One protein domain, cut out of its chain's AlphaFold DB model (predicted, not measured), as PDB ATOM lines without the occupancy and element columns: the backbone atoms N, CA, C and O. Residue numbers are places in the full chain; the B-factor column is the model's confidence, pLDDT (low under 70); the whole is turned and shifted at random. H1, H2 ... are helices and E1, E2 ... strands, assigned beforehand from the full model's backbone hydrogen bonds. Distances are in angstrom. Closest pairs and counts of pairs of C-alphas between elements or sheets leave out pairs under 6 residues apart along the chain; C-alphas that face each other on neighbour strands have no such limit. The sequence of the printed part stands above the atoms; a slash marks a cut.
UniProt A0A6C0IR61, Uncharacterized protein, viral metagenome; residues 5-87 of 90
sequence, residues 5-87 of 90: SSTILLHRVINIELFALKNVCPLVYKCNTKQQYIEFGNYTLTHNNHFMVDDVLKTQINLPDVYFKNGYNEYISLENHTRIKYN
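AT A GLANCE: This is residues 5 to 87 of the 90 residues of an uncharacterized protein of viral metagenome (UniProt A0A6C0IR61). A strongly twisted, curled sheet of four short strands has the helix H2 packed at its E5, and the longer helix H1 crosses H2 nearly at a right angle. A separate small hairpin, E3 and E4, is joined to E5 by a long loop. The printed part has 83 residues, with H1, E1 to E6 and H2 in that order; the sheet's order is E2, E1, E5, E6, all antiparallel, and the class is mixed. The whole is compact and rounded, with a radius of gyration of the C-alphas of 12.3 A and spans of 33 by 31 by 24 A.

IN THESE COORDINATES: In the sheet, E2 is residues 36 to 39, E1 27 to 31 over 13.0 A, E5 66 to 69 and E6 75 to 77. E3 is residues 43 to 45 and E4 51 to 53. H1, residues 5 to 21, runs 24.5 A from C-alpha 5 at (152.702, 207.353, 210.605). H2, residues 78 to 85, spans 10.5 A and ends at C-alpha 85, (163.131, 195.344, 218.020).

HOW THE PARTS SIT: E1 and E2 form a hairpin, with N 29 and O 38 2.9 A apart. E1 and E5 are antiparallel, with N 28 and O 67 at 2.8 A. E5 and E6 form a hairpin, with N 68 and O 76 at 2.9 A. H2 is on the sheet at a height of 5.3 A, only just over none of its strands, with 2 C-alphas falling on E6. H1 touches H2 with residues 10 to 17 alone, about perpendicular at 77 degrees; the closest C-alphas, of Ile 14 and Thr 82, are 6.5 A apart. The hairpin of E3 and E4, with N 44 and O 52 at 2.8 A, is apart from E1, E2, E5 and E6. Every O i to N i+4 pair is within hydrogen-bond range in H2, and 11 of 13 in H1.

THE WHOLE: The farthest C-alphas, of Val 56 and Asn 87, are 35.1 A apart. The printed part has no cut. The link E4 to E5 is long. pLDDT is under 70 in 17 residues, among them 52 to 59.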
ATOM      1  N   SER A   5     152.110 207.196 209.272       58.91
ATOM      2  CA  SER A   5     152.702 207.353 210.605       58.91
ATOM      3  C   SER A   5     153.735 206.272 210.946       58.91
ATOM      4  O   SER A   5     154.826 206.608 211.407       58.91
ATOM      5  N   SER A   6     153.440 204.997 210.678       60.53
ATOM      6  CA  SER A   6     154.338 203.871 210.982       60.53
ATOM      7  C   SER A   6     155.629 203.934 210.160       60.53
ATOM      8  O   SER A   6     156.708 203.650 210.677       60.53
ATOM      9  N   THR A   7     155.546 204.407 208.913       70.56
ATOM     10  CA  THR A   7     156.718 204.637 208.052       70.56
ATOM     11  C   THR A   7     157.643 205.724 208.616       70.56
ATOM     12  O   THR A   7     158.860 205.564 208.601       70.56
ATOM     13  N   ILE A   8     157.093 206.817 209.162       75.25
ATOM     14  CA  ILE A   8     157.887 207.918 209.740       75.25
ATOM     15  C   ILE A   8     158.613 207.469 211.015       75.25
ATOM     16  O   ILE A   8     159.783 207.805 211.205       75.25
ATOM     17  N   LEU A   9     157.934 206.715 211.883       78.19
ATOM     18  CA  LEU A   9     158.536 206.164 213.100       78.19
ATOM     19  C   LEU A   9     159.670 205.194 212.769       78.19
ATOM     20  O   LEU A   9     160.772 205.371 213.283       78.19
ATOM     21  N   LEU A  10     159.431 204.241 211.863       78.94
ATOM     22  CA  LEU A  10     160.449 203.292 211.417       78.94
ATOM     23  C   LEU A  10     161.703 204.019 210.922       78.94
ATOM     24  O   LEU A  10     162.810 203.738 211.369       78.94
ATOM     25  N   HIS A  11     161.516 205.019 210.063       76.50
ATOM     26  CA  HIS A  11     162.605 205.819 209.515       76.50
ATOM     27  C   HIS A  11     163.424 206.557 210.584       76.50
ATOM     28  O   HIS A  11     164.651 206.564 210.527       76.50
ATOM     29  N   ARG A  12     162.776 207.153 211.592       79.94
ATOM     30  CA  ARG A  12     163.495 207.838 212.682       79.94
ATOM     31  C   ARG A  12     164.304 206.871 213.536       79.94
ATOM     32  O   ARG A  12     165.439 207.175 213.890       79.94
ATOM     33  N   VAL A  13     163.722 205.722 213.857       85.62
ATOM     34  CA  VAL A  13     164.351 204.713 214.712       85.62
ATOM     35  C   VAL A  13     165.552 204.064 214.019       85.62
ATOM     36  O   VAL A  13     166.567 203.805 214.658       85.62
ATOM     37  N   ILE A  14     165.495 203.893 212.701       83.88
ATOM     38  CA  ILE A  14     166.615 203.377 211.906       83.88
ATOM     39  C   ILE A  14     167.861 204.249 212.031       83.88
ATOM     40  O   ILE A  14     168.957 203.717 212.164       83.88
ATOM     41  N   ASN A  15     167.713 205.575 212.046       81.31
ATOM     42  CA  ASN A  15     168.859 206.469 212.226       81.31
ATOM     43  C   ASN A  15     169.526 206.282 213.598       81.31
ATOM     44  O   ASN A  15     170.750 206.352 213.700       81.31
ATOM     45  N   ILE A  16     168.732 206.003 214.637       83.12
ATOM     46  CA  ILE A  16     169.240 205.700 215.981       83.12
ATOM     47  C   ILE A  16     169.994 204.368 215.965       83.12
ATOM     48  O   ILE A  16     171.122 204.304 216.455       83.12
ATOM     49  N   GLU A  17     169.421 203.324 215.357       86.44
ATOM     50  CA  GLU A  17     170.094 202.022 215.278       86.44
ATOM     51  C   GLU A  17     171.372 202.064 214.459       86.44
ATOM     52  O   GLU A  17     172.381 201.501 214.866       86.44
ATOM     53  N   LEU A  18     171.385 202.782 213.343       83.12
ATOM     54  CA  LEU A  18     172.595 202.960 212.547       83.12
ATOM     55  C   LEU A  18     173.708 203.626 213.344       83.12
ATOM     56  O   LEU A  18     174.859 203.199 213.270       83.12
ATOM     57  N   PHE A  19     173.373 204.644 214.137       81.75
ATOM     58  CA  PHE A  19     174.350 205.300 214.992       81.75
ATOM     59  C   PHE A  19     174.948 204.342 216.032       81.75
ATOM     60  O   PHE A  19     176.138 204.446 216.328       81.75
ATOM     61  N   ALA A  20     174.154 203.401 216.550       82.81
ATOM     62  CA  ALA A  20     174.622 202.370 217.471       82.81
ATOM     63  C   ALA A  20     175.447 201.279 216.761       82.81
ATOM     64  O   ALA A  20     176.492 200.871 217.261       82.81
ATOM     65  N   LEU A  21     175.005 200.830 215.584       83.88
ATOM     66  CA  LEU A  21     175.587 199.699 214.860       83.88
ATOM     67  C   LEU A  21     176.877 200.050 214.114       83.88
ATOM     68  O   LEU A  21     177.743 199.188 214.000       83.88
ATOM     69  N   LYS A  22     177.053 201.300 213.656       79.25
ATOM     70  CA  LYS A  22     178.182 201.701 212.787       79.25
ATOM     71  C   LYS A  22     179.578 201.402 213.345       79.25
ATOM     72  O   LYS A  22     180.518 201.286 212.572       79.25
ATOM     73  N   ASN A  23     179.710 201.314 214.669       81.19
ATOM     74  CA  ASN A  23     180.974 201.033 215.358       81.19
ATOM     75  C   ASN A  23     181.049 199.598 215.911       81.19
ATOM     76  O   ASN A  23     182.038 199.238 216.540       81.19
ATOM     77  N   VAL A  24     179.991 198.803 215.736       85.31
ATOM     78  CA  VAL A  24     179.846 197.455 216.310       85.31
ATOM     79  C   VAL A  24     179.918 196.390 215.223       85.31
ATOM     80  O   VAL A  24     180.543 195.352 215.424       85.31
ATOM     81  N   CYS A  25     179.291 196.633 214.072       86.56
ATOM     82  CA  CYS A  25     179.268 195.693 212.961       86.56
ATOM     83  C   CYS A  25     179.360 196.406 211.604       86.56
ATOM     84  O   CYS A  25     178.883 197.536 211.458       86.56
ATOM     85  N   PRO A  26     179.951 195.752 210.589       86.69
ATOM     86  CA  PRO A  26     179.985 196.303 209.247       86.69
ATOM     87  C   PRO A  26     178.577 196.281 208.646       86.69
ATOM     88  O   PRO A  26     177.868 195.265 208.672       86.69
ATOM     89  N   LEU A  27     178.184 197.425 208.091       88.44
ATOM     90  CA  LEU A  27     176.996 197.539 207.262       88.44
ATOM     91  C   LEU A  27     177.329 197.075 205.851       88.44
ATOM     92  O   LEU A  27     178.413 197.333 205.336       88.44
ATOM     93  N   VAL A  28     176.377 196.409 205.220       88.25
ATOM     94  CA  VAL A  28     176.477 195.928 203.848       88.25
ATOM     95  C   VAL A  28     175.198 196.270 203.096       88.25
ATOM     96  O   VAL A  28     174.120 196.367 203.684       88.25
ATOM     97  N   TYR A  29     175.283 196.381 201.777       86.69
ATOM     98  CA  TYR A  29     174.100 196.382 200.928       86.69
ATOM     99  C   TYR A  29     174.077 195.194 199.990       86.69
ATOM    100  O   TYR A  29     175.112 194.730 199.504       86.69
ATOM    101  N   LYS A  30     172.865 194.715 199.716       83.31
ATOM    102  CA  LYS A  30     172.626 193.654 198.749       83.31
ATOM    103  C   LYS A  30     172.510 194.262 197.354       83.31
ATOM    104  O   LYS A  30     171.545 194.943 197.023       83.31
ATOM    105  N   CYS A  31     173.502 194.010 196.508       75.38
ATOM    106  CA  CYS A  31     173.477 194.448 195.122       75.38
ATOM    107  C   CYS A  31     172.535 193.550 194.305       75.38
ATOM    108  O   CYS A  31     172.873 192.404 193.991       75.38
ATOM    109  N   ASN A  32     171.365 194.075 193.929       68.88
ATOM    110  CA  ASN A  32     170.339 193.319 193.198       68.88
ATOM    111  C   ASN A  32     170.821 192.771 191.842       68.88
ATOM    112  O   ASN A  32     170.346 191.727 191.405       68.88
ATOM    113  N   THR A  33     171.801 193.412 191.198       69.19
ATOM    114  CA  THR A  33     172.345 192.964 189.904       69.19
ATOM    115  C   THR A  33     173.389 191.855 190.022       69.19
ATOM    116  O   THR A  33     173.574 191.106 189.069       69.19
ATOM    117  N   LYS A  34     174.073 191.731 191.168       63.56
ATOM    118  CA  LYS A  34     175.183 190.776 191.356       63.56
ATOM    119  C   LYS A  34     174.912 189.691 192.398       63.56
ATOM    120  O   LYS A  34     175.751 188.819 192.567       63.56
ATOM    121  N   GLN A  35     173.782 189.751 193.113       73.00
ATOM    122  CA  GLN A  35     173.491 188.902 194.283       73.00
ATOM    123  C   GLN A  35     174.634 188.875 195.317       73.00
ATOM    124  O   GLN A  35     174.836 187.892 196.024       73.00
ATOM    125  N   GLN A  36     175.388 189.970 195.410       81.50
ATOM    126  CA  GLN A  36     176.537 190.110 196.298       81.50
ATOM    127  C   GLN A  36     176.228 191.112 197.405       81.50
ATOM    128  O   GLN A  36     175.533 192.104 197.171       81.50
ATOM    129  N   TYR A  37     176.771 190.850 198.591       83.62
ATOM    130  CA  TYR A  37     176.822 191.818 199.681       83.62
ATOM    131  C   TYR A  37     178.104 192.628 199.555       83.62
ATOM    132  O   TYR A  37     179.182 192.062 199.375       83.62
ATOM    133  N   ILE A  38     177.973 193.946 199.623       85.25
ATOM    134  CA  ILE A  38     179.091 194.878 199.518       85.25
ATOM    135  C   ILE A  38     179.095 195.716 200.789       85.25
ATOM    136  O   ILE A  38     178.070 196.299 201.138       85.25
ATOM    137  N   GLU A  39     180.227 195.739 201.490       83.75
ATOM    138  CA  GLU A  39     180.393 196.539 202.704       83.75
ATOM    139  C   GLU A  39     180.316 198.033 202.387       83.75
ATOM    140  O   GLU A  39     180.805 198.506 201.357       83.75
ATOM    141  N   PHE A  40     179.671 198.784 203.276       79.12
ATOM    142  CA  PHE A  40     179.758 200.232 203.262       79.12
ATOM    143  C   PHE A  40     181.172 200.632 203.675       79.12
ATOM    144  O   PHE A  40     181.624 200.278 204.760       79.12
ATOM    145  N   GLY A  41     181.846 201.392 202.812       74.50
ATOM    146  CA  GLY A  41     183.001 202.194 203.210       74.50
ATOM    147  C   GLY A  41     182.519 203.401 204.014       74.50
ATOM    148  O   GLY A  41     181.921 203.268 205.081       74.50
ATOM    149  N   ASN A  42     182.689 204.600 203.465       76.31
ATOM    150  CA  ASN A  42     182.078 205.803 204.028       76.31
ATOM    151  C   ASN A  42     180.636 205.974 203.538       76.31
ATOM    152  O   ASN A  42     180.352 205.803 202.351       76.31
ATOM    153  N   TYR A  43     179.716 206.338 204.435       78.75
ATOM    154  CA  TYR A  43     178.333 206.630 204.068       78.75
ATOM    155  C   TYR A  43     177.759 207.819 204.840       78.75
ATOM    156  O   TYR A  43     178.123 208.085 205.984       78.75
ATOM    157  N   THR A  44     176.806 208.502 204.211       75.38
ATOM    158  CA  THR A  44     176.002 209.568 204.810       75.38
ATOM    159  C   THR A  44     174.522 209.230 204.683       75.38
ATOM    160  O   THR A  44     174.065 208.737 203.650       75.38
ATOM    161  N   LEU A  45     173.753 209.502 205.737       71.50
ATOM    162  CA  LEU A  45     172.297 209.383 205.724       71.50
ATOM    163  C   LEU A  45     171.673 210.686 205.232       71.50
ATOM    164  O   LEU A  45     171.917 211.759 205.781       71.50
ATOM    165  N   THR A  46     170.843 210.587 204.201       70.31
ATOM    166  CA  THR A  46     170.054 211.722 203.711       70.31
ATOM    167  C   THR A  46     168.786 211.911 204.545       70.31
ATOM    168  O   THR A  46     168.307 210.985 205.200       70.31
ATOM    169  N   HIS A  47     168.163 213.089 204.453       63.88
ATOM    170  CA  HIS A  47     166.880 213.399 205.106       63.88
ATOM    171  C   HIS A  47     165.721 212.466 204.694       63.88
ATOM    172  O   HIS A  47     164.698 212.415 205.374       63.88
ATOM    173  N   ASN A  48     165.882 211.705 203.604       64.88
ATOM    174  CA  ASN A  48     164.911 210.718 203.129       64.88
ATOM    175  C   ASN A  48     165.261 209.277 203.550       64.88
ATOM    176  O   ASN A  48     164.616 208.344 203.084       64.88
ATOM    177  N   ASN A  49     166.243 209.088 204.442       63.00
ATOM    178  CA  ASN A  49     166.756 207.783 204.897       63.00
ATOM    179  C   ASN A  49     167.319 206.920 203.764       63.00
ATOM    180  O   ASN A  49     167.324 205.692 203.839       63.00
ATOM    181  N   HIS A  50     167.809 207.570 202.710       68.69
ATOM    182  CA  HIS A  50     168.682 206.909 201.758       68.69
ATOM    183  C   HIS A  50     170.124 207.013 202.222       68.69
ATOM    184  O   HIS A  50     170.544 208.065 202.722       68.69
ATOM    185  N   PHE A  51     170.874 205.945 201.986       72.62
ATOM    186  CA  PHE A  51     172.302 205.897 202.231       72.62
ATOM    187  C   PHE A  51     173.017 206.380 200.976       72.62
ATOM    188  O   PHE A  51     172.829 205.823 199.894       72.62
ATOM    189  N   MET A  52     173.818 207.428 201.127       66.44
ATOM    190  CA  MET A  52     174.789 207.849 200.128       66.44
ATOM    191  C   MET A  52     176.138 207.271 200.517       66.44
ATOM    192  O   MET A  52     176.693 207.670 201.534       66.44
ATOM    193  N   VAL A  53     176.643 206.327 199.730       69.38
ATOM    194  CA  VAL A  53     177.966 205.728 199.952       69.38
ATOM    195  C   VAL A  53     178.985 206.484 199.107       69.38
ATOM    196  O   VAL A  53     178.796 206.632 197.896       69.38
ATOM    197  N   ASP A  54     180.030 206.991 199.758       63.19
ATOM    198  CA  ASP A  54     180.971 207.962 199.183       63.19
ATOM    199  C   ASP A  54     181.946 207.312 198.183       63.19
ATOM    200  O   ASP A  54     182.394 207.953 197.238       63.19
ATOM    201  N   ASP A  55     182.228 206.012 198.324       55.16
ATOM    202  CA  ASP A  55     183.475 205.470 197.766       55.16
ATOM    203  C   ASP A  55     183.461 204.956 196.320       55.16
ATOM    204  O   ASP A  55     184.534 204.687 195.794       55.16
ATOM    205  N   VAL A  56     182.329 204.814 195.612       49.91
ATOM    206  CA  VAL A  56     182.415 204.324 194.207       49.91
ATOM    207  C   VAL A  56     181.340 204.844 193.249       49.91
ATOM    208  O   VAL A  56     181.595 204.897 192.048       49.91
ATOM    209  N   LEU A  57     180.136 205.228 193.693       51.97
ATOM    210  CA  LEU A  57     179.035 205.419 192.726       51.97
ATOM    211  C   LEU A  57     178.044 206.560 193.001       51.97
ATOM    212  O   LEU A  57     177.129 206.734 192.199       51.97
ATOM    213  N   LYS A  58     178.154 207.323 194.104       61.25
ATOM    214  CA  LYS A  58     177.040 208.186 194.571       61.25
ATOM    215  C   LYS A  58     175.693 207.436 194.514       61.25
ATOM    216  O   LYS A  58     174.654 208.018 194.204       61.25
ATOM    217  N   THR A  59     175.718 206.121 194.747       68.56
ATOM    218  CA  THR A  59     174.525 205.288 194.626       68.56
ATOM    219  C   THR A  59     173.667 205.538 195.838       68.56
ATOM    220  O   THR A  59     174.108 205.382 196.976       68.56
ATOM    221  N   GLN A  60     172.426 205.904 195.568       75.31
ATOM    222  CA  GLN A  60     171.386 205.927 196.566       75.31
ATOM    223  C   GLN A  60     170.987 204.486 196.877       75.31
ATOM    224  O   GLN A  60     170.489 203.775 196.004       75.31
ATOM    225  N   ILE A  61     171.222 204.051 198.110       78.19
ATOM    226  CA  ILE A  61     170.842 202.714 198.561       78.19
ATOM    227  C   ILE A  61     169.582 202.836 199.405       78.19
ATOM    228  O   ILE A  61     169.506 203.652 200.332       78.19
ATOM    229  N   ASN A  62     168.580 202.035 199.050       79.81
ATOM    230  CA  ASN A  62     167.316 201.989 199.760       79.81
ATOM    231  C   ASN A  62     167.457 201.105 200.996       79.81
ATOM    232  O   ASN A  62     168.094 200.058 200.962       79.81
ATOM    233  N   LEU A  63     166.802 201.514 202.075       79.56
ATOM    234  CA  LEU A  63     166.785 200.799 203.345       79.56
ATOM    235  C   LEU A  63     166.485 199.281 203.254       79.56
ATOM    236  O   LEU A  63     167.169 198.532 203.952       79.56
ATOM    237  N   PRO A  64     165.535 198.792 202.427       83.44
ATOM    238  CA  PRO A  64     165.272 197.354 202.316       83.44
ATOM    239  C   PRO A  64     166.475 196.549 201.806       83.44
ATOM    240  O   PRO A  64     166.583 195.356 202.081       83.44
ATOM    241  N   ASP A  65     167.390 197.207 201.089       85.44
ATOM    242  CA  ASP A  65     168.609 196.603 200.556       85.44
ATOM    243  C   ASP A  65     169.781 196.677 201.553       85.44
ATOM    244  O   ASP A  65     170.883 196.232 201.225       85.44
ATOM    245  N   VAL A  66     169.572 197.224 202.760       87.12
ATOM    246  CA  VAL A  66     170.608 197.393 203.790       87.12
ATOM    247  C   VAL A  66     170.556 196.283 204.831       87.12
ATOM    248  O   VAL A  66     169.522 195.972 205.428       87.12
ATOM    249  N   TYR A  67     171.728 195.712 205.074       91.56
ATOM    250  CA  TYR A  67     171.958 194.620 205.999       91.56
ATOM    251  C   TYR A  67     173.163 194.948 206.889       91.56
ATOM    252  O   TYR A  67     173.953 195.846 206.602       91.56
ATOM    253  N   PHE A  68     173.327 194.199 207.967       91.19
ATOM    254  CA  PHE A  68     174.553 194.195 208.758       91.19
ATOM    255  C   PHE A  68     175.000 192.763 209.010       91.19
ATOM    256  O   PHE A  68     174.179 191.841 209.027       91.19
ATOM    257  N   LYS A  69     176.305 192.574 209.191       91.12
ATOM    258  CA  LYS A  69     176.885 191.258 209.462       91.12
ATOM    259  C   LYS A  69     177.019 191.044 210.969       91.12
ATOM    260  O   LYS A  69     177.672 191.837 211.642       91.12
ATOM    261  N   ASN A  70     176.389 190.006 211.516       88.62
ATOM    262  CA  ASN A  70     176.484 189.702 212.950       88.62
ATOM    263  C   ASN A  70     177.778 188.926 213.297       88.62
ATOM    264  O   ASN A  70     178.564 188.564 212.419       88.62
ATOM    265  N   GLY A  71     177.977 188.624 214.586       86.88
ATOM    266  CA  GLY A  71     179.129 187.847 215.070       86.88
ATOM    267  C   GLY A  71     179.201 186.395 214.566       86.88
ATOM    268  O   GLY A  71     180.242 185.762 214.700       86.88
ATOM    269  N   TYR A  72     178.129 185.882 213.953       91.62
ATOM    270  CA  TYR A  72     178.053 184.554 213.333       91.62
ATOM    271  C   TYR A  72     178.255 184.591 211.809       91.62
ATOM    272  O   TYR A  72     178.067 183.582 211.135       91.62
ATOM    273  N   ASN A  73     178.669 185.736 211.252       87.88
ATOM    274  CA  ASN A  73     178.794 185.984 209.813       87.88
ATOM    275  C   ASN A  73     177.473 185.938 209.022       87.88
ATOM    276  O   ASN A  73     177.500 185.810 207.798       87.88
ATOM    277  N   GLU A  74     176.328 186.092 209.684       90.75
ATOM    278  CA  GLU A  74     175.020 186.132 209.034       90.75
ATOM    279  C   GLU A  74     174.645 187.566 208.642       90.75
ATOM    280  O   GLU A  74     174.919 188.517 209.378       90.75
ATOM    281  N   TYR A  75     173.981 187.716 207.492       91.94
ATOM    282  CA  TYR A  75     173.474 189.000 207.010       91.94
ATOM    283  C   TYR A  75     172.047 189.229 207.501       91.94
ATOM    284  O   TYR A  75     171.113 188.543 207.082       91.94
ATOM    285  N   ILE A  76     171.869 190.226 208.359       92.12
ATOM    286  CA  ILE A  76     170.577 190.560 208.953       92.12
ATOM    287  C   ILE A  76     170.045 191.841 208.317       92.12
ATOM    288  O   ILE A  76     170.746 192.848 208.278       92.12
ATOM    289  N   SER A  77     168.807 191.811 207.814       91.12
ATOM    290  CA  SER A  77     168.149 193.004 207.262       91.12
ATOM    291  C   SER A  77     167.981 194.051 208.357       91.12
ATOM    292  O   SER A  77     167.362 193.779 209.391       91.12
ATOM    293  N   LEU A  78     168.505 195.253 208.116       89.56
ATOM    294  CA  LEU A  78     168.421 196.362 209.061       89.56
ATOM    295  C   LEU A  78     166.967 196.781 209.292       89.56
ATOM    296  O   LEU A  78     166.557 197.011 210.431       89.56
ATOM    297  N   GLU A  79     166.174 196.837 208.221       88.31
ATOM    298  CA  GLU A  79     164.751 197.157 208.307       88.31
ATOM    299  C   GLU A  79     164.012 196.133 209.171       88.31
ATOM    300  O   GLU A  79     163.315 196.510 210.114       88.31
ATOM    301  N   ASN A  80     164.192 194.838 208.886       89.31
ATOM    302  CA  ASN A  80     163.504 193.779 209.617       89.31
ATOM    303  C   ASN A  80     163.928 193.738 211.092       89.31
ATOM    304  O   ASN A  80     163.079 193.654 211.978       89.31
ATOM    305  N   HIS A  81     165.231 193.862 211.361       90.25
ATOM    306  CA  HIS A  81     165.755 193.939 212.720       90.25
ATOM    307  C   HIS A  81     165.115 195.091 213.500       90.25
ATOM    308  O   HIS A  81     164.634 194.896 214.616       90.25
ATOM    309  N   THR A  82     165.052 196.276 212.890       88.94
ATOM    310  CA  THR A  82     164.488 197.466 213.532       88.94
ATOM    311  C   THR A  82     162.984 197.319 213.762       88.94
ATOM    312  O   THR A  82     162.493 197.634 214.843       88.94
ATOM    313  N   ARG A  83     162.241 196.774 212.790       88.50
ATOM    314  CA  ARG A  83     160.806 196.496 212.950       88.50
ATOM    315  C   ARG A  83     160.530 195.575 214.132       88.50
ATOM    316  O   ARG A  83     159.681 195.902 214.956       88.50
ATOM    317  N   ILE A  84     161.264 194.466 214.236       89.62
ATOM    318  CA  ILE A  84     161.094 193.486 215.315       89.62
ATOM    319  C   ILE A  84     161.462 194.107 216.667       89.62
ATOM    320  O   ILE A  84     160.674 194.036 217.607       89.62
ATOM    321  N   LYS A  85     162.628 194.761 216.764       89.06
ATOM    322  CA  LYS A  85     163.131 195.344 218.020       89.06
ATOM    323  C   LYS A  85     162.184 196.390 218.610       89.06
ATOM    324  O   LYS A  85     162.026 196.449 219.825       89.06
ATOM    325  N   TYR A  86     161.553 197.194 217.758       87.19
ATOM    326  CA  TYR A  86     160.673 198.287 218.176       87.19
ATOM    327  C   TYR A  86     159.184 197.986 218.006       87.19
ATOM    328  O   TYR A  86     158.363 198.887 218.165       87.19
ATOM    329  N   ASN A  87     158.823 196.736 217.700       86.44
ATOM    330  CA  ASN A  87     157.433 196.308 217.563       86.44
ATOM    331  C   ASN A  87     156.644 197.124 216.511       86.44
ATOM    332  O   ASN A  87     155.466 197.434 216.697       86.44
TER     333      ASN A  87